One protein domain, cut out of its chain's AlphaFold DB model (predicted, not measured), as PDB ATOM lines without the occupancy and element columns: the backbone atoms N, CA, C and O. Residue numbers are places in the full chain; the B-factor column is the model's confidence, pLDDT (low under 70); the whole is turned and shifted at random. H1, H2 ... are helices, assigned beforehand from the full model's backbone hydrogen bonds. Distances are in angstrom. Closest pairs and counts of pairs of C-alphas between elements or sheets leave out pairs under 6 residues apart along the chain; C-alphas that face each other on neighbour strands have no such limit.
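This is residues 13 to 107 and 209 to 249 of the 522 residues of the protein "TLD-domain-containing protein" of Tribonema minus (UniProt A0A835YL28). Short helices cross one another in a compact cluster: H3, H6 and H8 pack on H5 at steep angles, the hairpin of H1 and H2 packs at one end, and H7 packs on H6 at the other. H4 lies off to one side, in the loop between H3 and H5, and residues 236 to 249 form a tail with no named element. The printed part has 136 residues, with eight named helices in the order H1 to H8 and no named strand, and its class is all helix. The radius of gyration of the C-alphas is 14.5 A, and the spans are 42 by 35 by 26 A.

The longest helix, H8, holds residues 223 to 235 and measures 18.7 A, from C-alpha 223 at (-34.802, 3.185, 48.824) to C-alpha 235 at (-51.993, 0.900, 55.702). H5 holds residues 78 to 89 and measures 16.3 A; H6, residues 93 to 103, measures 15.5 A. H3, residues 46 to 57, measures 17.0 A. H1, residues 15 to 24, begins at C-alpha 15 at (-59.682, -7.141, 58.887) and measures 14.4 A, as does H7, residues 209 to 218. H2 holds residues 33 to 40, and H4 residues 67 to 70.

H8 touches H5 at a steep tilt of 46 degrees, opposite ways; H5 does so with residues 85 to 89 alone, and the closest C-alphas are those of Cys 89 and Gly 228, 4.0 A apart. H8 touches H6 with residues 224 to 228 alone, about perpendicular at 78 degrees, closest at the C-alphas of Ala 96 and His 224, 5.7 A. H5 and H6 are the hubs, touching four helices each. They touch each other at a steep tilt of 64 degrees, the C-alphas of Thr 88 and Ala 96 being closest at 4.8 A. H3 touches H6 at a steep tilt of 53 degrees, closest at the C-alphas of Gln 51 and Ala 103, 5.0 A. With residues 55 to 57 alone H3 also touches H5, at a steep tilt of 69 degrees, only just short of about perpendicular; the C-alphas of Tyr 56 and Gly 84 are closest, at 4.8 A. H2 touches H3, about perpendicular at 89 degrees, closest at the C-alphas of Ala 37 and Ala 49, 5.1 A. H1 and H2 form a helical hairpin, with the C-alphas of Leu 24 and Ala 35 closest at 5.5 A. H7 touches H6, closest at the C-alphas of Phe 101 and Phe 209, 6.7 A. H4 touches no helix. In H1, H2, H3, H5, H6, H7 and H8 every O i to N i+4 pair is within hydrogen-bond range; H4 is too short for such a pair.

The two C-alphas farthest apart are those of Glu 27 and Glu 218, 44.2 A. Residues 108 to 208 are cut out, and C-alphas 107 and 209 are 15.7 A apart across the cut. Of the links that are printed whole, none is long. The mean pLDDT of the printed part is 74.2; 36 residues are under 70, among them residues 60 to 73 and 238 to 246.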
ATOM      1  N   VAL A  13     -56.052 -12.417  55.259       61.62
ATOM      2  CA  VAL A  13     -55.853 -10.958  55.195       61.62
ATOM      3  C   VAL A  13     -56.402 -10.331  56.484       61.62
ATOM      4  O   VAL A  13     -57.449 -10.760  56.960       61.62
ATOM      5  N   SER A  14     -55.710  -9.352  57.077       74.62
ATOM      6  CA  SER A  14     -56.196  -8.686  58.296       74.62
ATOM      7  C   SER A  14     -57.489  -7.911  58.032       74.62
ATOM      8  O   SER A  14     -57.621  -7.300  56.973       74.62
ATOM      9  N   ASP A  15     -58.403  -7.867  59.006       81.06
ATOM     10  CA  ASP A  15     -59.682  -7.141  58.887       81.06
ATOM     11  C   ASP A  15     -59.482  -5.672  58.465       81.06
ATOM     12  O   ASP A  15     -60.212  -5.152  57.626       81.06
ATOM     13  N   GLU A  16     -58.413  -5.033  58.950       81.00
ATOM     14  CA  GLU A  16     -58.013  -3.672  58.565       81.00
ATOM     15  C   GLU A  16     -57.693  -3.532  57.067       81.00
ATOM     16  O   GLU A  16     -58.035  -2.527  56.444       81.00
ATOM     17  N   LEU A  17     -57.048  -4.538  56.460       83.56
ATOM     18  CA  LEU A  17     -56.746  -4.534  55.026       83.56
ATOM     19  C   LEU A  17     -58.000  -4.807  54.192       83.56
ATOM     20  O   LEU A  17     -58.104  -4.272  53.091       83.56
ATOM     21  N   VAL A  18     -58.946  -5.598  54.711       86.25
ATOM     22  CA  VAL A  18     -60.258  -5.814  54.077       86.25
ATOM     23  C   VAL A  18     -61.065  -4.518  54.064       86.25
ATOM     24  O   VAL A  18     -61.583  -4.126  53.018       86.25
ATOM     25  N   GLU A  19     -61.130  -3.816  55.196       87.06
ATOM     26  CA  GLU A  19     -61.797  -2.516  55.290       87.06
ATOM     27  C   GLU A  19     -61.119  -1.488  54.377       87.06
ATOM     28  O   GLU A  19     -61.788  -0.785  53.616       87.06
ATOM     29  N   LEU A  20     -59.783  -1.431  54.392       86.44
ATOM     30  CA  LEU A  20     -59.027  -0.553  53.510       86.44
ATOM     31  C   LEU A  20     -59.321  -0.858  52.038       86.44
ATOM     32  O   LEU A  20     -59.671   0.065  51.316       86.44
ATOM     33  N   HIS A  21     -59.242  -2.119  51.610       89.12
ATOM     34  CA  HIS A  21     -59.549  -2.540  50.238       89.12
ATOM     35  C   HIS A  21     -60.969  -2.140  49.821       89.12
ATOM     36  O   HIS A  21     -61.135  -1.495  48.790       89.12
ATOM     37  N   THR A  22     -61.962  -2.390  50.678       87.94
ATOM     38  CA  THR A  22     -63.374  -2.049  50.425       87.94
ATOM     39  C   THR A  22     -63.587  -0.545  50.214       87.94
ATOM     40  O   THR A  22     -64.451  -0.147  49.442       87.94
ATOM     41  N   ARG A  23     -62.786   0.318  50.856       87.50
ATOM     42  CA  ARG A  23     -62.830   1.777  50.624       87.50
ATOM     43  C   ARG A  23     -62.149   2.211  49.326       87.50
ATOM     44  O   ARG A  23     -62.401   3.317  48.856       87.50
ATOM     45  N   LEU A  24     -61.237   1.396  48.797       86.19
ATOM     46  CA  LEU A  24     -60.433   1.710  47.612       86.19
ATOM     47  C   LEU A  24     -61.007   1.117  46.323       86.19
ATOM     48  O   LEU A  24     -60.592   1.530  45.240       86.19
ATOM     49  N   THR A  25     -61.936   0.166  46.422       85.19
ATOM     50  CA  THR A  25     -62.536  -0.515  45.272       85.19
ATOM     51  C   THR A  25     -64.058  -0.421  45.254       85.19
ATOM     52  O   THR A  25     -64.698  -0.419  46.298       85.19
ATOM     53  N   GLU A  26     -64.632  -0.404  44.057       84.94
ATOM     54  CA  GLU A  26     -66.072  -0.464  43.802       84.94
ATOM     55  C   GLU A  26     -66.582  -1.919  43.743       84.94
ATOM     56  O   GLU A  26     -65.803  -2.879  43.821       84.94
ATOM     57  N   GLU A  27     -67.901  -2.103  43.592       72.25
ATOM     58  CA  GLU A  27     -68.507  -3.427  43.398       72.25
ATOM     59  C   GLU A  27     -67.852  -4.154  42.207       72.25
ATOM     60  O   GLU A  27     -67.769  -3.630  41.099       72.25
ATOM     61  N   GLY A  28     -67.351  -5.372  42.442       68.69
ATOM     62  CA  GLY A  28     -66.596  -6.140  41.443       68.69
ATOM     63  C   GLY A  28     -65.072  -5.959  41.493       68.69
ATOM     64  O   GLY A  28     -64.368  -6.592  40.708       68.69
ATOM     65  N   GLY A  29     -64.541  -5.161  42.428       74.00
ATOM     66  CA  GLY A  29     -63.098  -5.033  42.671       74.00
ATOM     67  C   GLY A  29     -62.380  -4.052  41.741       74.00
ATOM     68  O   GLY A  29     -61.150  -4.067  41.676       74.00
ATOM     69  N   ALA A  30     -63.115  -3.205  41.018       82.69
ATOM     70  CA  ALA A  30     -62.537  -2.105  40.251       82.69
ATOM     71  C   ALA A  30     -61.944  -1.054  41.202       82.69
ATOM     72  O   ALA A  30     -62.612  -0.619  42.136       82.69
ATOM     73  N   VAL A  31     -60.692  -0.653  40.996       82.94
ATOM     74  CA  VAL A  31     -60.025   0.376  41.803       82.94
ATOM     75  C   VAL A  31     -60.634   1.729  41.483       82.94
ATOM     76  O   VAL A  31     -60.606   2.154  40.330       82.94
ATOM     77  N   ASN A  32     -61.102   2.442  42.507       85.12
ATOM     78  CA  ASN A  32     -61.449   3.848  42.372       85.12
ATOM     79  C   ASN A  32     -60.140   4.668  42.302       85.12
ATOM     80  O   ASN A  32     -59.410   4.736  43.301       85.12
ATOM     81  N   PRO A  33     -59.800   5.288  41.153       79.25
ATOM     82  CA  PRO A  33     -58.500   5.935  40.975       79.25
ATOM     83  C   PRO A  33     -58.286   7.124  41.915       79.25
ATOM     84  O   PRO A  33     -57.163   7.359  42.360       79.25
ATOM     85  N   GLU A  34     -59.351   7.860  42.239       81.75
ATOM     86  CA  GLU A  34     -59.291   9.009  43.144       81.75
ATOM     87  C   GLU A  34     -59.091   8.559  44.591       81.75
ATOM     88  O   GLU A  34     -58.216   9.084  45.282       81.75
ATOM     89  N   ALA A  35     -59.836   7.542  45.034       84.25
ATOM     90  CA  ALA A  35     -59.695   6.974  46.371       84.25
ATOM     91  C   ALA A  35     -58.301   6.359  46.572       84.25
ATOM     92  O   ALA A  35     -57.664   6.593  47.602       84.25
ATOM     93  N   PHE A  36     -57.784   5.637  45.571       83.69
ATOM     94  CA  PHE A  36     -56.440   5.064  45.624       83.69
ATOM     95  C   PHE A  36     -55.351   6.140  45.598       83.69
ATOM     96  O   PHE A  36     -54.410   6.074  46.389       83.69
ATOM     97  N   ALA A  37     -55.480   7.179  44.768       76.12
ATOM     98  CA  ALA A  37     -54.550   8.309  44.769       76.12
ATOM     99  C   ALA A  37     -54.563   9.075  46.103       76.12
ATOM    100  O   ALA A  37     -53.499   9.411  46.635       76.12
ATOM    101  N   ALA A  38     -55.744   9.292  46.686       79.62
ATOM    102  CA  ALA A  38     -55.899   9.901  48.005       79.62
ATOM    103  C   ALA A  38     -55.260   9.041  49.107       79.62
ATOM    104  O   ALA A  38     -54.554   9.565  49.973       79.62
ATOM    105  N   PHE A  39     -55.430   7.718  49.043       80.69
ATOM    106  CA  PHE A  39     -54.779   6.769  49.944       80.69
ATOM    107  C   PHE A  39     -53.260   6.744  49.785       80.69
ATOM    108  O   PHE A  39     -52.539   6.811  50.779       80.69
ATOM    109  N   VAL A  40     -52.735   6.739  48.562       75.88
ATOM    110  CA  VAL A  40     -51.287   6.835  48.335       75.88
ATOM    111  C   VAL A  40     -50.759   8.181  48.829       75.88
ATOM    112  O   VAL A  40     -49.649   8.229  49.341       75.88
ATOM    113  N   GLY A  41     -51.555   9.254  48.790       68.69
ATOM    114  CA  GLY A  41     -51.224  10.532  49.435       68.69
ATOM    115  C   GLY A  41     -50.188  11.362  48.691       68.69
ATOM    116  O   GLY A  41     -49.494  12.172  49.299       68.69
ATOM    117  N   LEU A  42     -50.071  11.151  47.380       66.94
ATOM    118  CA  LEU A  42     -49.125  11.839  46.507       66.94
ATOM    119  C   LEU A  42     -49.899  12.666  45.472       66.94
ATOM    120  O   LEU A  42     -49.967  12.268  44.310       66.94
ATOM    121  N   PRO A  43     -50.486  13.816  45.860       59.00
ATOM    122  CA  PRO A  43     -51.395  14.577  44.992       59.00
ATOM    123  C   PRO A  43     -50.717  15.093  43.715       59.00
ATOM    124  O   PRO A  43     -51.362  15.323  42.703       59.00
ATOM    125  N   GLU A  44     -49.397  15.241  43.757       61.06
ATOM    126  CA  GLU A  44     -48.563  15.681  42.642       61.06
ATOM    127  C   GLU A  44     -48.206  14.534  41.669       61.06
ATOM    128  O   GLU A  44     -47.608  14.787  40.627       61.06
ATOM    129  N   LEU A  45     -48.521  13.271  42.008       65.88
ATOM    130  CA  LEU A  45     -48.323  12.084  41.159       65.88
ATOM    131  C   LEU A  45     -49.554  11.162  41.151       65.88
ATOM    132  O   LEU A  45     -49.470  10.008  41.588       65.88
ATOM    133  N   PRO A  46     -50.693  11.605  40.604       69.00
ATOM    134  CA  PRO A  46     -51.842  10.717  40.443       69.00
ATOM    135  C   PRO A  46     -51.498   9.493  39.573       69.00
ATOM    136  O   PRO A  46     -51.938   8.382  39.864       69.00
ATOM    137  N   TRP A  47     -50.626   9.667  38.571       73.12
ATOM    138  CA  TRP A  47     -50.167   8.582  37.699       73.12
ATOM    139  C   TRP A  47     -49.427   7.475  38.464       73.12
ATOM    140  O   TRP A  47     -49.602   6.302  38.156       73.12
ATOM    141  N   PHE A  48     -48.632   7.817  39.486       75.12
ATOM    142  CA  PHE A  48     -47.855   6.826  40.237       75.12
ATOM    143  C   PHE A  48     -48.774   5.930  41.061       75.12
ATOM    144  O   PHE A  48     -48.571   4.722  41.122       75.12
ATOM    145  N   ALA A  49     -49.818   6.507  41.659       77.00
ATOM    146  CA  ALA A  49     -50.812   5.744  42.400       77.00
ATOM    147  C   ALA A  49     -51.564   4.760  41.486       77.00
ATOM    148  O   ALA A  49     -51.732   3.598  41.846       77.00
ATOM    149  N   GLN A  50     -51.947   5.193  40.283       78.88
ATOM    150  CA  GLN A  50     -52.589   4.324  39.289       78.88
ATOM    151  C   GLN A  50     -51.666   3.182  38.842       78.88
ATOM    152  O   GLN A  50     -52.088   2.028  38.789       78.88
ATOM    153  N   GLN A  51     -50.393   3.483  38.576       77.81
ATOM    154  CA  GLN A  51     -49.404   2.469  38.205       77.81
ATOM    155  C   GLN A  51     -49.128   1.493  39.347       77.81
ATOM    156  O   GLN A  51     -49.049   0.293  39.120       77.81
ATOM    157  N   LEU A  52     -49.042   1.976  40.587       83.50
ATOM    158  CA  LEU A  52     -48.877   1.116  41.755       83.50
ATOM    159  C   LEU A  52     -50.060   0.148  41.915       83.50
ATOM    160  O   LEU A  52     -49.842  -1.033  42.176       83.50
ATOM    161  N   ALA A  53     -51.293   0.622  41.706       85.81
ATOM    162  CA  ALA A  53     -52.478  -0.233  41.710       85.81
ATOM    163  C   ALA A  53     -52.416  -1.302  40.607       85.81
ATOM    164  O   ALA A  53     -52.701  -2.469  40.874       85.81
ATOM    165  N   ALA A  54     -51.994  -0.928  39.394       84.44
ATOM    166  CA  ALA A  54     -51.810  -1.869  38.289       84.44
ATOM    167  C   ALA A  54     -50.736  -2.926  38.606       84.44
ATOM    168  O   ALA A  54     -50.967  -4.115  38.414       84.44
ATOM    169  N   VAL A  55     -49.599  -2.513  39.173       85.19
ATOM    170  CA  VAL A  55     -48.515  -3.417  39.591       85.19
ATOM    171  C   VAL A  55     -48.975  -4.390  40.679       85.19
ATOM    172  O   VAL A  55     -48.585  -5.557  40.661       85.19
ATOM    173  N   TYR A  56     -49.808  -3.940  41.621       88.75
ATOM    174  CA  TYR A  56     -50.402  -4.833  42.621       88.75
ATOM    175  C   TYR A  56     -51.376  -5.823  41.984       88.75
ATOM    176  O   TYR A  56     -51.328  -7.004  42.316       88.75
ATOM    177  N   ALA A  57     -52.203  -5.380  41.034       85.88
ATOM    178  CA  ALA A  57     -53.158  -6.241  40.340       85.88
ATOM    179  C   ALA A  57     -52.486  -7.374  39.545       85.88
ATOM    180  O   ALA A  57     -53.048  -8.463  39.448       85.88
ATOM    181  N   THR A  58     -51.279  -7.150  39.017       81.69
ATOM    182  CA  THR A  58     -50.537  -8.144  38.220       81.69
ATOM    183  C   THR A  58     -49.555  -8.990  39.036       81.69
ATOM    184  O   THR A  58     -48.743  -9.708  38.460       81.69
ATOM    185  N   GLY A  59     -49.584  -8.911  40.373       70.81
ATOM    186  CA  GLY A  59     -48.690  -9.694  41.239       70.81
ATOM    187  C   GLY A  59     -47.217  -9.282  41.141       70.81
ATOM    188  O   GLY A  59     -46.324 -10.033  41.522       70.81
ATOM    189  N   GLY A  60     -46.937  -8.087  40.617       60.19
ATOM    190  CA  GLY A  60     -45.580  -7.587  40.438       60.19
ATOM    191  C   GLY A  60     -44.796  -8.219  39.286       60.19
ATOM    192  O   GLY A  60     -43.726  -7.696  38.988       60.19
ATOM    193  N   GLU A  61     -45.287  -9.263  38.608       51.12
ATOM    194  CA  GLU A  61     -44.679  -9.766  37.370       51.12
ATOM    195  C   GLU A  61     -44.992  -8.815  36.208       51.12
ATOM    196  O   GLU A  61     -46.066  -8.212  36.147       51.12
ATOM    197  N   GLY A  62     -43.994  -8.609  35.344       44.97
ATOM    198  CA  GLY A  62     -43.936  -7.553  34.334       44.97
ATOM    199  C   GLY A  62     -44.979  -7.674  33.231       44.97
ATOM    200  O   GLY A  62     -44.641  -7.940  32.081       44.97
ATOM    201  N   ALA A  63     -46.241  -7.407  33.549       37.69
ATOM    202  CA  ALA A  63     -47.170  -6.953  32.542       37.69
ATOM    203  C   ALA A  63     -46.678  -5.578  32.085       37.69
ATOM    204  O   ALA A  63     -46.703  -4.607  32.845       37.69
ATOM    205  N   GLU A  64     -46.216  -5.493  30.839       39.59
ATOM    206  CA  GLU A  64     -46.305  -4.242  30.103       39.59
ATOM    207  C   GLU A  64     -47.753  -3.773  30.249       39.59
ATOM    208  O   GLU A  64     -48.669  -4.360  29.669       39.59
ATOM    209  N   VAL A  65     -47.984  -2.771  31.098       41.66
ATOM    210  CA  VAL A  65     -49.284  -2.118  31.194       41.66
ATOM    211  C   VAL A  65     -49.431  -1.365  29.881       41.66
ATOM    212  O   VAL A  65     -49.040  -0.208  29.751       41.66
ATOM    213  N   SER A  66     -49.891  -2.080  28.854       37.03
ATOM    214  CA  SER A  66     -50.214  -1.494  27.567       37.03
ATOM    215  C   SER A  66     -51.179  -0.335  27.816       37.03
ATOM    216  O   SER A  66     -52.038  -0.409  28.701       37.03
ATOM    217  N   HIS A  67     -51.066   0.725  27.018       36.66
ATOM    218  CA  HIS A  67     -51.950   1.895  27.062       36.66
ATOM    219  C   HIS A  67     -53.460   1.553  27.051       36.66
ATOM    220  O   HIS A  67     -54.271   2.421  27.347       36.66
ATOM    221  N   SER A  68     -53.850   0.301  26.777       34.47
ATOM    222  CA  SER A  68     -55.234  -0.183  26.855       34.47
ATOM    223  C   SER A  68     -55.833  -0.238  28.275       34.47
ATOM    224  O   SER A  68     -57.052  -0.182  28.408       34.47
ATOM    225  N   VAL A  69     -55.020  -0.253  29.344       43.00
ATOM    226  CA  VAL A  69     -55.508  -0.161  30.747       43.00
ATOM    227  C   VAL A  69     -55.900   1.278  31.131       43.00
ATOM    228  O   VAL A  69     -56.543   1.505  32.150       43.00
ATOM    229  N   ALA A  70     -55.565   2.273  30.302       38.84
ATOM    230  CA  ALA A  70     -55.981   3.658  30.527       38.84
ATOM    231  C   ALA A  70     -57.472   3.904  30.214       38.84
ATOM    232  O   ALA A  70     -58.016   4.909  30.663       38.84
ATOM    233  N   GLU A  71     -58.139   3.000  29.485       40.03
ATOM    234  CA  GLU A  71     -59.565   3.129  29.132       40.03
ATOM    235  C   GLU A  71     -60.471   2.111  29.851       40.03
ATOM    236  O   GLU A  71     -61.655   2.380  30.047       40.03
ATOM    237  N   GLY A  72     -59.927   0.975  30.306       50.22
ATOM    238  CA  GLY A  72     -60.620  -0.003  31.152       50.22
ATOM    239  C   GLY A  72     -59.974  -0.063  32.533       50.22
ATOM    240  O   GLY A  72     -58.842  -0.520  32.652       50.22
ATOM    241  N   GLY A  73     -60.676   0.418  33.562       66.25
ATOM    242  CA  GLY A  73     -60.152   0.557  34.926       66.25
ATOM    243  C   GLY A  73     -59.446  -0.690  35.485       66.25
ATOM    244  O   GLY A  73     -59.779  -1.829  35.160       66.25
ATOM    245  N   VAL A  74     -58.463  -0.465  36.362       79.50
ATOM    246  CA  VAL A  74     -57.693  -1.531  37.025       79.50
ATOM    247  C   VAL A  74     -58.603  -2.301  37.980       79.50
ATOM    248  O   VAL A  74     -59.214  -1.703  38.861       79.50
ATOM    249  N   THR A  75     -58.665  -3.626  37.855       82.69
ATOM    250  CA  THR A  75     -59.321  -4.492  38.847       82.69
ATOM    251  C   THR A  75     -58.279  -5.046  39.809       82.69
ATOM    252  O   THR A  75     -57.278  -5.623  39.395       82.69
ATOM    253  N   LEU A  76     -58.490  -4.850  41.108       85.62
ATOM    254  CA  LEU A  76     -57.555  -5.231  42.160       85.62
ATOM    255  C   LEU A  76     -58.277  -6.123  43.162       85.62
ATOM    256  O   LEU A  76     -59.066  -5.651  43.979       85.62
ATOM    257  N   SER A  77     -58.009  -7.426  43.104       87.19
ATOM    258  CA  SER A  77     -58.570  -8.367  44.074       87.19
ATOM    259  C   SER A  77     -57.990  -8.121  45.471       87.19
ATOM    260  O   SER A  77     -56.863  -7.646  45.619       87.19
ATOM    261  N   LEU A  78     -58.741  -8.490  46.513       85.00
ATOM    262  CA  LEU A  78     -58.278  -8.390  47.901       85.00
ATOM    263  C   LEU A  78     -56.966  -9.169  48.129       85.00
ATOM    264  O   LEU A  78     -56.083  -8.699  48.843       85.00
ATOM    265  N   ALA A  79     -56.822 -10.335  47.491       83.75
ATOM    266  CA  ALA A  79     -55.606 -11.142  47.557       83.75
ATOM    267  C   ALA A  79     -54.408 -10.422  46.915       83.75
ATOM    268  O   ALA A  79     -53.356 -10.322  47.542       83.75
ATOM    269  N   ALA A  80     -54.591  -9.853  45.718       85.81
ATOM    270  CA  ALA A  80     -53.554  -9.101  45.011       85.81
ATOM    271  C   ALA A  80     -53.157  -7.817  45.760       85.81
ATOM    272  O   ALA A  80     -51.977  -7.487  45.862       85.81
ATOM    273  N   PHE A  81     -54.129  -7.120  46.361       87.31
ATOM    274  CA  PHE A  81     -53.860  -5.974  47.228       87.31
ATOM    275  C   PHE A  81     -53.044  -6.377  48.462       87.31
ATOM    276  O   PHE A  81     -52.013  -5.767  48.745       87.31
ATOM    277  N   GLY A  82     -53.465  -7.431  49.167       85.88
ATOM    278  CA  GLY A  82     -52.756  -7.947  50.338       85.88
ATOM    279  C   GLY A  82     -51.327  -8.384  50.015       85.88
ATOM    280  O   GLY A  82     -50.394  -8.036  50.743       85.88
ATOM    281  N   GLU A  83     -51.128  -9.084  48.897       86.56
ATOM    282  CA  GLU A  83     -49.808  -9.503  48.425       86.56
ATOM    283  C   GLU A  83     -48.933  -8.313  48.005       86.56
ATOM    284  O   GLU A  83     -47.764  -8.247  48.389       86.56
ATOM    285  N   GLY A  84     -49.489  -7.329  47.293       86.88
ATOM    286  CA  GLY A  84     -48.789  -6.099  46.918       86.88
ATOM    287  C   GLY A  84     -48.286  -5.315  48.134       86.88
ATOM    288  O   GLY A  84     -47.111  -4.929  48.194       86.88
ATOM    289  N   ILE A  85     -49.136  -5.150  49.154       87.25
ATOM    290  CA  ILE A  85     -48.759  -4.525  50.430       87.25
ATOM    291  C   ILE A  85     -47.706  -5.358  51.163       87.25
ATOM    292  O   ILE A  85     -46.713  -4.797  51.633       87.25
ATOM    293  N   ALA A  86     -47.866  -6.683  51.226       85.25
ATOM    294  CA  ALA A  86     -46.897  -7.570  51.864       85.25
ATOM    295  C   ALA A  86     -45.522  -7.488  51.185       85.25
ATOM    296  O   ALA A  86     -44.519  -7.285  51.870       85.25
ATOM    297  N   ASN A  87     -45.471  -7.549  49.853       86.25
ATOM    298  CA  ASN A  87     -44.241  -7.455  49.067       86.25
ATOM    299  C   ASN A  87     -43.579  -6.073  49.156       86.25
ATOM    300  O   ASN A  87     -42.353  -5.980  49.095       86.25
ATOM    301  N   THR A  88     -44.366  -5.015  49.364       84.56
ATOM    302  CA  THR A  88     -43.854  -3.651  49.545       84.56
ATOM    303  C   THR A  88     -43.321  -3.406  50.958       84.56
ATOM    304  O   THR A  88     -42.256  -2.814  51.123       84.56
ATOM    305  N   CYS A  89     -44.046  -3.849  51.988       80.69
ATOM    306  CA  CYS A  89     -43.754  -3.500  53.383       80.69
ATOM    307  C   CYS A  89     -42.843  -4.514  54.088       80.69
ATOM    308  O   CYS A  89     -42.080  -4.145  54.980       80.69
ATOM    309  N   ARG A  90     -42.952  -5.801  53.737       74.56
ATOM    310  CA  ARG A  90     -42.282  -6.927  54.420       74.56
ATOM    311  C   ARG A  90     -41.639  -7.928  53.453       74.56
ATOM    312  O   ARG A  90     -41.115  -8.951  53.892       74.56
ATOM    313  N   GLY A  91     -41.700  -7.655  52.152       74.00
ATOM    314  CA  GLY A  91     -41.147  -8.505  51.111       74.00
ATOM    315  C   GLY A  91     -39.624  -8.516  51.103       74.00
ATOM    316  O   GLY A  91     -38.949  -7.752  51.796       74.00
ATOM    317  N   LYS A  92     -39.060  -9.387  50.265       84.50
ATOM    318  CA  LYS A  92     -37.621  -9.365  49.978       84.50
ATOM    319  C   LYS A  92     -37.267  -8.045  49.286       84.50
ATOM    320  O   LYS A  92     -38.068  -7.513  48.518       84.50
ATOM    321  N   ARG A  93     -36.028  -7.574  49.468       85.88
ATOM    322  CA  ARG A  93     -35.486  -6.380  48.784       85.88
ATOM    323  C   ARG A  93     -35.808  -6.368  47.284       85.88
ATOM    324  O   ARG A  93     -36.252  -5.349  46.772       85.88
ATOM    325  N   ALA A  94     -35.617  -7.500  46.603       86.56
ATOM    326  CA  ALA A  94     -35.889  -7.634  45.174       86.56
ATOM    327  C   ALA A  94     -37.360  -7.350  44.822       86.56
ATOM    328  O   ALA A  94     -37.614  -6.592  43.895       86.56
ATOM    329  N   SER A  95     -38.315  -7.876  45.595       87.19
ATOM    330  CA  SER A  95     -39.753  -7.670  45.376       87.19
ATOM    331  C   SER A  95     -40.136  -6.192  45.493       87.19
ATOM    332  O   SER A  95     -40.790  -5.649  44.607       87.19
ATOM    333  N   ALA A  96     -39.670  -5.516  46.546       84.12
ATOM    334  CA  ALA A  96     -39.944  -4.095  46.751       84.12
ATOM    335  C   ALA A  96     -39.304  -3.212  45.661       84.12
ATOM    336  O   ALA A  96     -39.926  -2.259  45.191       84.12
ATOM    337  N   LEU A  97     -38.082  -3.540  45.223       82.50
ATOM    338  CA  LEU A  97     -37.436  -2.850  44.102       82.50
ATOM    339  C   LEU A  97     -38.168  -3.097  42.777       82.50
ATOM    340  O   LEU A  97     -38.258  -2.180  41.972       82.50
ATOM    341  N   HIS A  98     -38.707  -4.296  42.553       84.75
ATOM    342  CA  HIS A  98     -39.444  -4.621  41.331       84.75
ATOM    343  C   HIS A  98     -40.756  -3.832  41.245       84.75
ATOM    344  O   HIS A  98     -41.078  -3.260  40.204       84.75
ATOM    345  N   ILE A  99     -41.460  -3.708  42.375       83.81
ATOM    346  CA  ILE A  99     -42.652  -2.860  42.500       83.81
ATOM    347  C   ILE A  99     -42.305  -1.399  42.194       83.81
ATOM    348  O   ILE A  99     -42.979  -0.771  41.382       83.81
ATOM    349  N   LEU A 100     -41.234  -0.869  42.796       80.25
ATOM    350  CA  LEU A 100     -40.762   0.496  42.540       80.25
ATOM    351  C   LEU A 100     -40.414   0.727  41.069       80.25
ATOM    352  O   LEU A 100     -40.809   1.742  40.495       80.25
ATOM    353  N   PHE A 101     -39.677  -0.207  40.472       76.75
ATOM    354  CA  PHE A 101     -39.248  -0.137  39.084       76.75
ATOM    355  C   PHE A 101     -40.455  -0.093  38.142       76.75
ATOM    356  O   PHE A 101     -40.584   0.850  37.365       76.75
ATOM    357  N   ASN A 102     -41.384  -1.043  38.269       75.81
ATOM    358  CA  ASN A 102     -42.557  -1.119  37.398       75.81
ATOM    359  C   ASN A 102     -43.513   0.058  37.605       75.81
ATOM    360  O   ASN A 102     -43.970   0.644  36.625       75.81
ATOM    361  N   ALA A 103     -43.737   0.479  38.854       76.81
ATOM    362  CA  ALA A 103     -44.584   1.633  39.152       76.81
ATOM    363  C   ALA A 103     -44.025   2.948  38.581       76.81
ATOM    364  O   ALA A 103     -44.767   3.918  38.457       76.81
ATOM    365  N   SER A 104     -42.737   2.991  38.210       70.56
ATOM    366  CA  SER A 104     -42.055   4.188  37.702       70.56
ATOM    367  C   SER A 104     -41.927   4.251  36.166       70.56
ATOM    368  O   SER A 104     -41.468   5.264  35.646       70.56
ATOM    369  N   ARG A 105     -42.321   3.218  35.402       60.16
ATOM    370  CA  ARG A 105     -42.037   3.112  33.946       60.16
ATOM    371  C   ARG A 105     -42.940   3.924  33.002       60.16
ATOM    372  O   ARG A 105     -42.623   4.016  31.819       60.16
ATOM    373  N   ALA A 106     -44.022   4.537  33.477       50.00
ATOM    374  CA  ALA A 106     -45.108   5.068  32.633       50.00
ATOM    375  C   ALA A 106     -44.773   6.250  31.683       50.00
ATOM    376  O   ALA A 106     -45.670   6.761  31.024       50.00
ATOM    377  N   GLN A 107     -43.517   6.695  31.573       43.19
ATOM    378  CA  GLN A 107     -43.114   7.834  30.729       43.19
ATOM    379  C   GLN A 107     -42.309   7.472  29.468       43.19
ATOM    380  O   GLN A 107     -42.000   8.366  28.689       43.19
ATOM    381  N   PHE A 209     -34.400  -3.866  34.835       74.25
ATOM    382  CA  PHE A 209     -34.524  -4.059  36.282       74.25
ATOM    383  C   PHE A 209     -33.162  -4.320  36.944       74.25
ATOM    384  O   PHE A 209     -32.888  -3.756  37.999       74.25
ATOM    385  N   ASP A 210     -32.291  -5.105  36.307       75.44
ATOM    386  CA  ASP A 210     -30.961  -5.420  36.843       75.44
ATOM    387  C   ASP A 210     -30.089  -4.168  36.982       75.44
ATOM    388  O   ASP A 210     -29.450  -3.971  38.016       75.44
ATOM    389  N   GLN A 211     -30.128  -3.272  35.989       68.31
ATOM    390  CA  GLN A 211     -29.440  -1.978  36.049       68.31
ATOM    391  C   GLN A 211     -29.976  -1.108  37.195       68.31
ATOM    392  O   GLN A 211     -29.201  -0.536  37.962       68.31
ATOM    393  N   PHE A 212     -31.301  -1.043  37.361       73.06
ATOM    394  CA  PHE A 212     -31.928  -0.319  38.468       73.06
ATOM    395  C   PHE A 212     -31.577  -0.924  39.836       73.06
ATOM    396  O   PHE A 212     -31.282  -0.197  40.786       73.06
ATOM    397  N   ALA A 213     -31.590  -2.251  39.949       74.00
ATOM    398  CA  ALA A 213     -31.288  -2.961  41.184       74.00
ATOM    399  C   ALA A 213     -29.819  -2.793  41.596       74.00
ATOM    400  O   ALA A 213     -29.550  -2.615  42.789       74.00
ATOM    401  N   GLN A 214     -28.895  -2.801  40.629       73.12
ATOM    402  CA  GLN A 214     -27.480  -2.513  40.857       73.12
ATOM    403  C   GLN A 214     -27.283  -1.074  41.342       73.12
ATOM    404  O   GLN A 214     -26.702  -0.864  42.406       73.12
ATOM    405  N   TRP A 215     -27.860  -0.092  40.644       78.69
ATOM    406  CA  TRP A 215     -27.822   1.306  41.076       78.69
ATOM    407  C   TRP A 215     -28.387   1.480  42.496       78.69
ATOM    408  O   TRP A 215     -27.774   2.115  43.352       78.69
ATOM    409  N   ALA A 216     -29.525   0.852  42.803       74.50
ATOM    410  CA  ALA A 216     -30.121   0.917  44.133       74.50
ATOM    411  C   ALA A 216     -29.259   0.232  45.209       74.50
ATOM    412  O   ALA A 216     -29.417   0.522  46.394       74.50
ATOM    413  N   ALA A 217     -28.395  -0.720  44.853       76.94
ATOM    414  CA  ALA A 217     -27.457  -1.334  45.792       76.94
ATOM    415  C   ALA A 217     -26.295  -0.396  46.137       76.94
ATOM    416  O   ALA A 217     -25.898  -0.338  47.300       76.94
ATOM    417  N   GLU A 218     -25.799   0.349  45.153       69.94
ATOM    418  CA  GLU A 218     -24.613   1.201  45.274       69.94
ATOM    419  C   GLU A 218     -24.956   2.603  45.810       69.94
ATOM    420  O   GLU A 218     -24.314   3.105  46.739       69.94
ATOM    421  N   GLU A 219     -26.023   3.214  45.288       71.12
ATOM    422  CA  GLU A 219     -26.352   4.624  45.531       71.12
ATOM    423  C   GLU A 219     -27.518   4.826  46.501       71.12
ATOM    424  O   GLU A 219     -27.531   5.790  47.269       71.12
ATOM    425  N   ALA A 220     -28.493   3.912  46.511       77.69
ATOM    426  CA  ALA A 220     -29.725   4.068  47.290       77.69
ATOM    427  C   ALA A 220     -30.139   2.800  48.065       77.69
ATOM    428  O   ALA A 220     -31.279   2.330  47.933       77.69
ATOM    429  N   PRO A 221     -29.259   2.230  48.914       84.12
ATOM    430  CA  PRO A 221     -29.517   0.973  49.611       84.12
ATOM    431  C   PRO A 221     -30.799   0.988  50.447       84.12
ATOM    432  O   PRO A 221     -31.421  -0.064  50.587       84.12
ATOM    433  N   PHE A 222     -31.249   2.143  50.944       85.25
ATOM    434  CA  PHE A 222     -32.454   2.271  51.769       85.25
ATOM    435  C   PHE A 222     -33.712   2.687  50.989       85.25
ATOM    436  O   PHE A 222     -34.762   2.879  51.601       85.25
ATOM    437  N   LEU A 223     -33.659   2.777  49.654       81.50
ATOM    438  CA  LEU A 223     -34.802   3.185  48.824       81.50
ATOM    439  C   LEU A 223     -36.056   2.332  49.081       81.50
ATOM    440  O   LEU A 223     -37.144   2.850  49.319       81.50
ATOM    441  N   HIS A 224     -35.892   1.011  49.093       82.75
ATOM    442  CA  HIS A 224     -36.983   0.078  49.368       82.75
ATOM    443  C   HIS A 224     -37.537   0.192  50.803       82.75
ATOM    444  O   HIS A 224     -38.741   0.047  51.001       82.75
ATOM    445  N   HIS A 225     -36.702   0.526  51.797       83.19
ATOM    446  CA  HIS A 225     -37.175   0.796  53.161       83.19
ATOM    447  C   HIS A 225     -38.009   2.076  53.234       83.19
ATOM    448  O   HIS A 225     -38.961   2.129  54.012       83.19
ATOM    449  N   ALA A 226     -37.674   3.096  52.434       79.94
ATOM    450  CA  ALA A 226     -38.441   4.336  52.375       79.94
ATOM    451  C   ALA A 226     -39.869   4.077  51.881       79.94
ATOM    452  O   ALA A 226     -40.821   4.480  52.550       79.94
ATOM    453  N   LEU A 227     -40.027   3.331  50.777       78.00
ATOM    454  CA  LEU A 227     -41.352   2.940  50.287       78.00
ATOM    455  C   LEU A 227     -42.077   2.031  51.289       78.00
ATOM    456  O   LEU A 227     -43.235   2.286  51.612       78.00
ATOM    457  N   GLY A 228     -41.406   0.997  51.801       79.06
ATOM    458  CA  GLY A 228     -42.015   0.049  52.734       79.06
ATOM    459  C   GLY A 228     -42.495   0.717  54.023       79.06
ATOM    460  O   GLY A 228     -43.630   0.508  54.443       79.06
ATOM    461  N   THR A 229     -41.679   1.594  54.616       78.31
ATOM    462  CA  THR A 229     -42.061   2.361  55.815       78.31
ATOM    463  C   THR A 229     -43.225   3.302  55.522       78.31
ATOM    464  O   THR A 229     -44.130   3.431  56.347       78.31
ATOM    465  N   TYR A 230     -43.213   3.957  54.359       78.88
ATOM    466  CA  TYR A 230     -44.289   4.844  53.934       78.88
ATOM    467  C   TYR A 230     -45.614   4.087  53.805       78.88
ATOM    468  O   TYR A 230     -46.592   4.439  54.462       78.88
ATOM    469  N   MET A 231     -45.627   3.001  53.032       78.44
ATOM    470  CA  MET A 231     -46.829   2.200  52.802       78.44
ATOM    471  C   MET A 231     -47.330   1.533  54.083       78.44
ATOM    472  O   MET A 231     -48.534   1.537  54.324       78.44
ATOM    473  N   GLN A 232     -46.434   1.057  54.953       78.12
ATOM    474  CA  GLN A 232     -46.809   0.500  56.254       78.12
ATOM    475  C   GLN A 232     -47.567   1.531  57.101       78.12
ATOM    476  O   GLN A 232     -48.608   1.196  57.651       78.12
ATOM    477  N   ARG A 233     -47.100   2.787  57.173       75.25
ATOM    478  CA  ARG A 233     -47.789   3.851  57.929       75.25
ATOM    479  C   ARG A 233     -49.131   4.249  57.317       75.25
ATOM    480  O   ARG A 233     -50.022   4.667  58.046       75.25
ATOM    481  N   ARG A 234     -49.281   4.146  55.991       75.50
ATOM    482  CA  ARG A 234     -50.556   4.429  55.305       75.50
ATOM    483  C   ARG A 234     -51.572   3.309  55.511       75.50
ATOM    484  O   ARG A 234     -52.745   3.600  55.707       75.50
ATOM    485  N   CYS A 235     -51.126   2.056  55.480       79.56
ATOM    486  CA  CYS A 235     -51.993   0.900  55.702       79.56
ATOM    487  C   CYS A 235     -52.363   0.728  57.178       79.56
ATOM    488  O   CYS A 235     -53.477   0.317  57.473       79.56
ATOM    489  N   PHE A 236     -51.438   1.057  58.085       79.75
ATOM    490  CA  PHE A 236     -51.551   0.789  59.518       79.75
ATOM    491  C   PHE A 236     -51.131   2.024  60.342       79.75
ATOM    492  O   PHE A 236     -50.009   2.065  60.854       79.75
ATOM    493  N   PRO A 237     -51.983   3.062  60.451       70.12
ATOM    494  CA  PRO A 237     -51.631   4.309  61.140       70.12
ATOM    495  C   PRO A 237     -51.440   4.144  62.654       70.12
ATOM    496  O   PRO A 237     -50.545   4.758  63.234       70.12
ATOM    497  N   ASP A 238     -52.264   3.298  63.278       67.62
ATOM    498  CA  ASP A 238     -52.280   3.088  64.732       67.62
ATOM    499  C   ASP A 238     -51.266   2.033  65.200       67.62
ATOM    500  O   ASP A 238     -50.957   1.925  66.393       67.62
ATOM    501  N   ASP A 239     -50.714   1.262  64.261       63.97
ATOM    502  CA  ASP A 239     -49.846   0.139  64.567       63.97
ATOM    503  C   ASP A 239     -48.384   0.599  64.620       63.97
ATOM    504  O   ASP A 239     -47.815   1.146  63.667       63.97
ATOM    505  N   LYS A 240     -47.730   0.377  65.764       62.78
ATOM    506  CA  LYS A 240     -46.290   0.637  65.872       62.78
ATOM    507  C   LYS A 240     -45.577  -0.299  64.900       62.78
ATOM    508  O   LYS A 240     -45.791  -1.508  64.953       62.78
ATOM    509  N   LEU A 241     -44.702   0.258  64.054       64.06
ATOM    510  CA  LEU A 241     -43.848  -0.532  63.160       64.06
ATOM    511  C   LEU A 241     -43.260  -1.725  63.936       64.06
ATOM    512  O   LEU A 241     -42.711  -1.513  65.024       64.06
ATOM    513  N   PRO A 242     -43.385  -2.963  63.415       65.62
ATOM    514  CA  PRO A 242     -42.846  -4.138  64.081       65.62
ATOM    515  C   PRO A 242     -41.370  -3.909  64.427       65.62
ATOM    516  O   PRO A 242     -40.652  -3.356  63.595       65.62
ATOM    517  N   PRO A 243     -40.869  -4.372  65.587       61.25
ATOM    518  CA  PRO A 243     -39.460  -4.198  65.952       61.25
ATOM    519  C   PRO A 243     -38.486  -4.781  64.916       61.25
ATOM    520  O   PRO A 243     -37.348  -4.340  64.812       61.25
ATOM    521  N   SER A 244     -38.937  -5.782  64.153       59.59
ATOM    522  CA  SER A 244     -38.187  -6.439  63.083       59.59
ATOM    523  C   SER A 244     -38.307  -5.755  61.716       59.59
ATOM    524  O   SER A 244     -37.659  -6.199  60.771       59.59
ATOM    525  N   ALA A 245     -39.162  -4.739  61.568       61.69
ATOM    526  CA  ALA A 245     -39.348  -4.042  60.302       61.69
ATOM    527  C   ALA A 245     -38.255  -2.974  60.130       61.69
ATOM    528  O   ALA A 245     -38.032  -2.174  61.044       61.69
ATOM    529  N   PRO A 246     -37.580  -2.917  58.970       62.34
ATOM    530  CA  PRO A 246     -36.600  -1.876  58.713       62.34
ATOM    531  C   PRO A 246     -37.295  -0.510  58.678       62.34
ATOM    532  O   PRO A 246     -38.104  -0.228  57.795       62.34
ATOM    533  N   LYS A 247     -36.992   0.340  59.664       76.06
ATOM    534  CA  LYS A 247     -37.560   1.685  59.786       76.06
ATOM    535  C   LYS A 247     -36.726   2.668  58.975       76.06
ATOM    536  O   LYS A 247     -35.540   2.833  59.240       76.06
ATOM    537  N   PHE A 248     -37.360   3.341  58.023       83.00
ATOM    538  CA  PHE A 248     -36.794   4.515  57.369       83.00
ATOM    539  C   PHE A 248     -37.271   5.788  58.069       83.00
ATOM    540  O   PHE A 248     -38.469   5.973  58.312       83.00
ATOM    541  N   GLU A 249     -36.344   6.688  58.376       79.56
ATOM    542  CA  GLU A 249     -36.671   8.001  58.926       79.56
ATOM    543  C   GLU A 249     -36.257   9.103  57.963       79.56
ATOM    544  O   GLU A 249     -35.090   9.248  57.609       79.56
TER     545      GLU A 249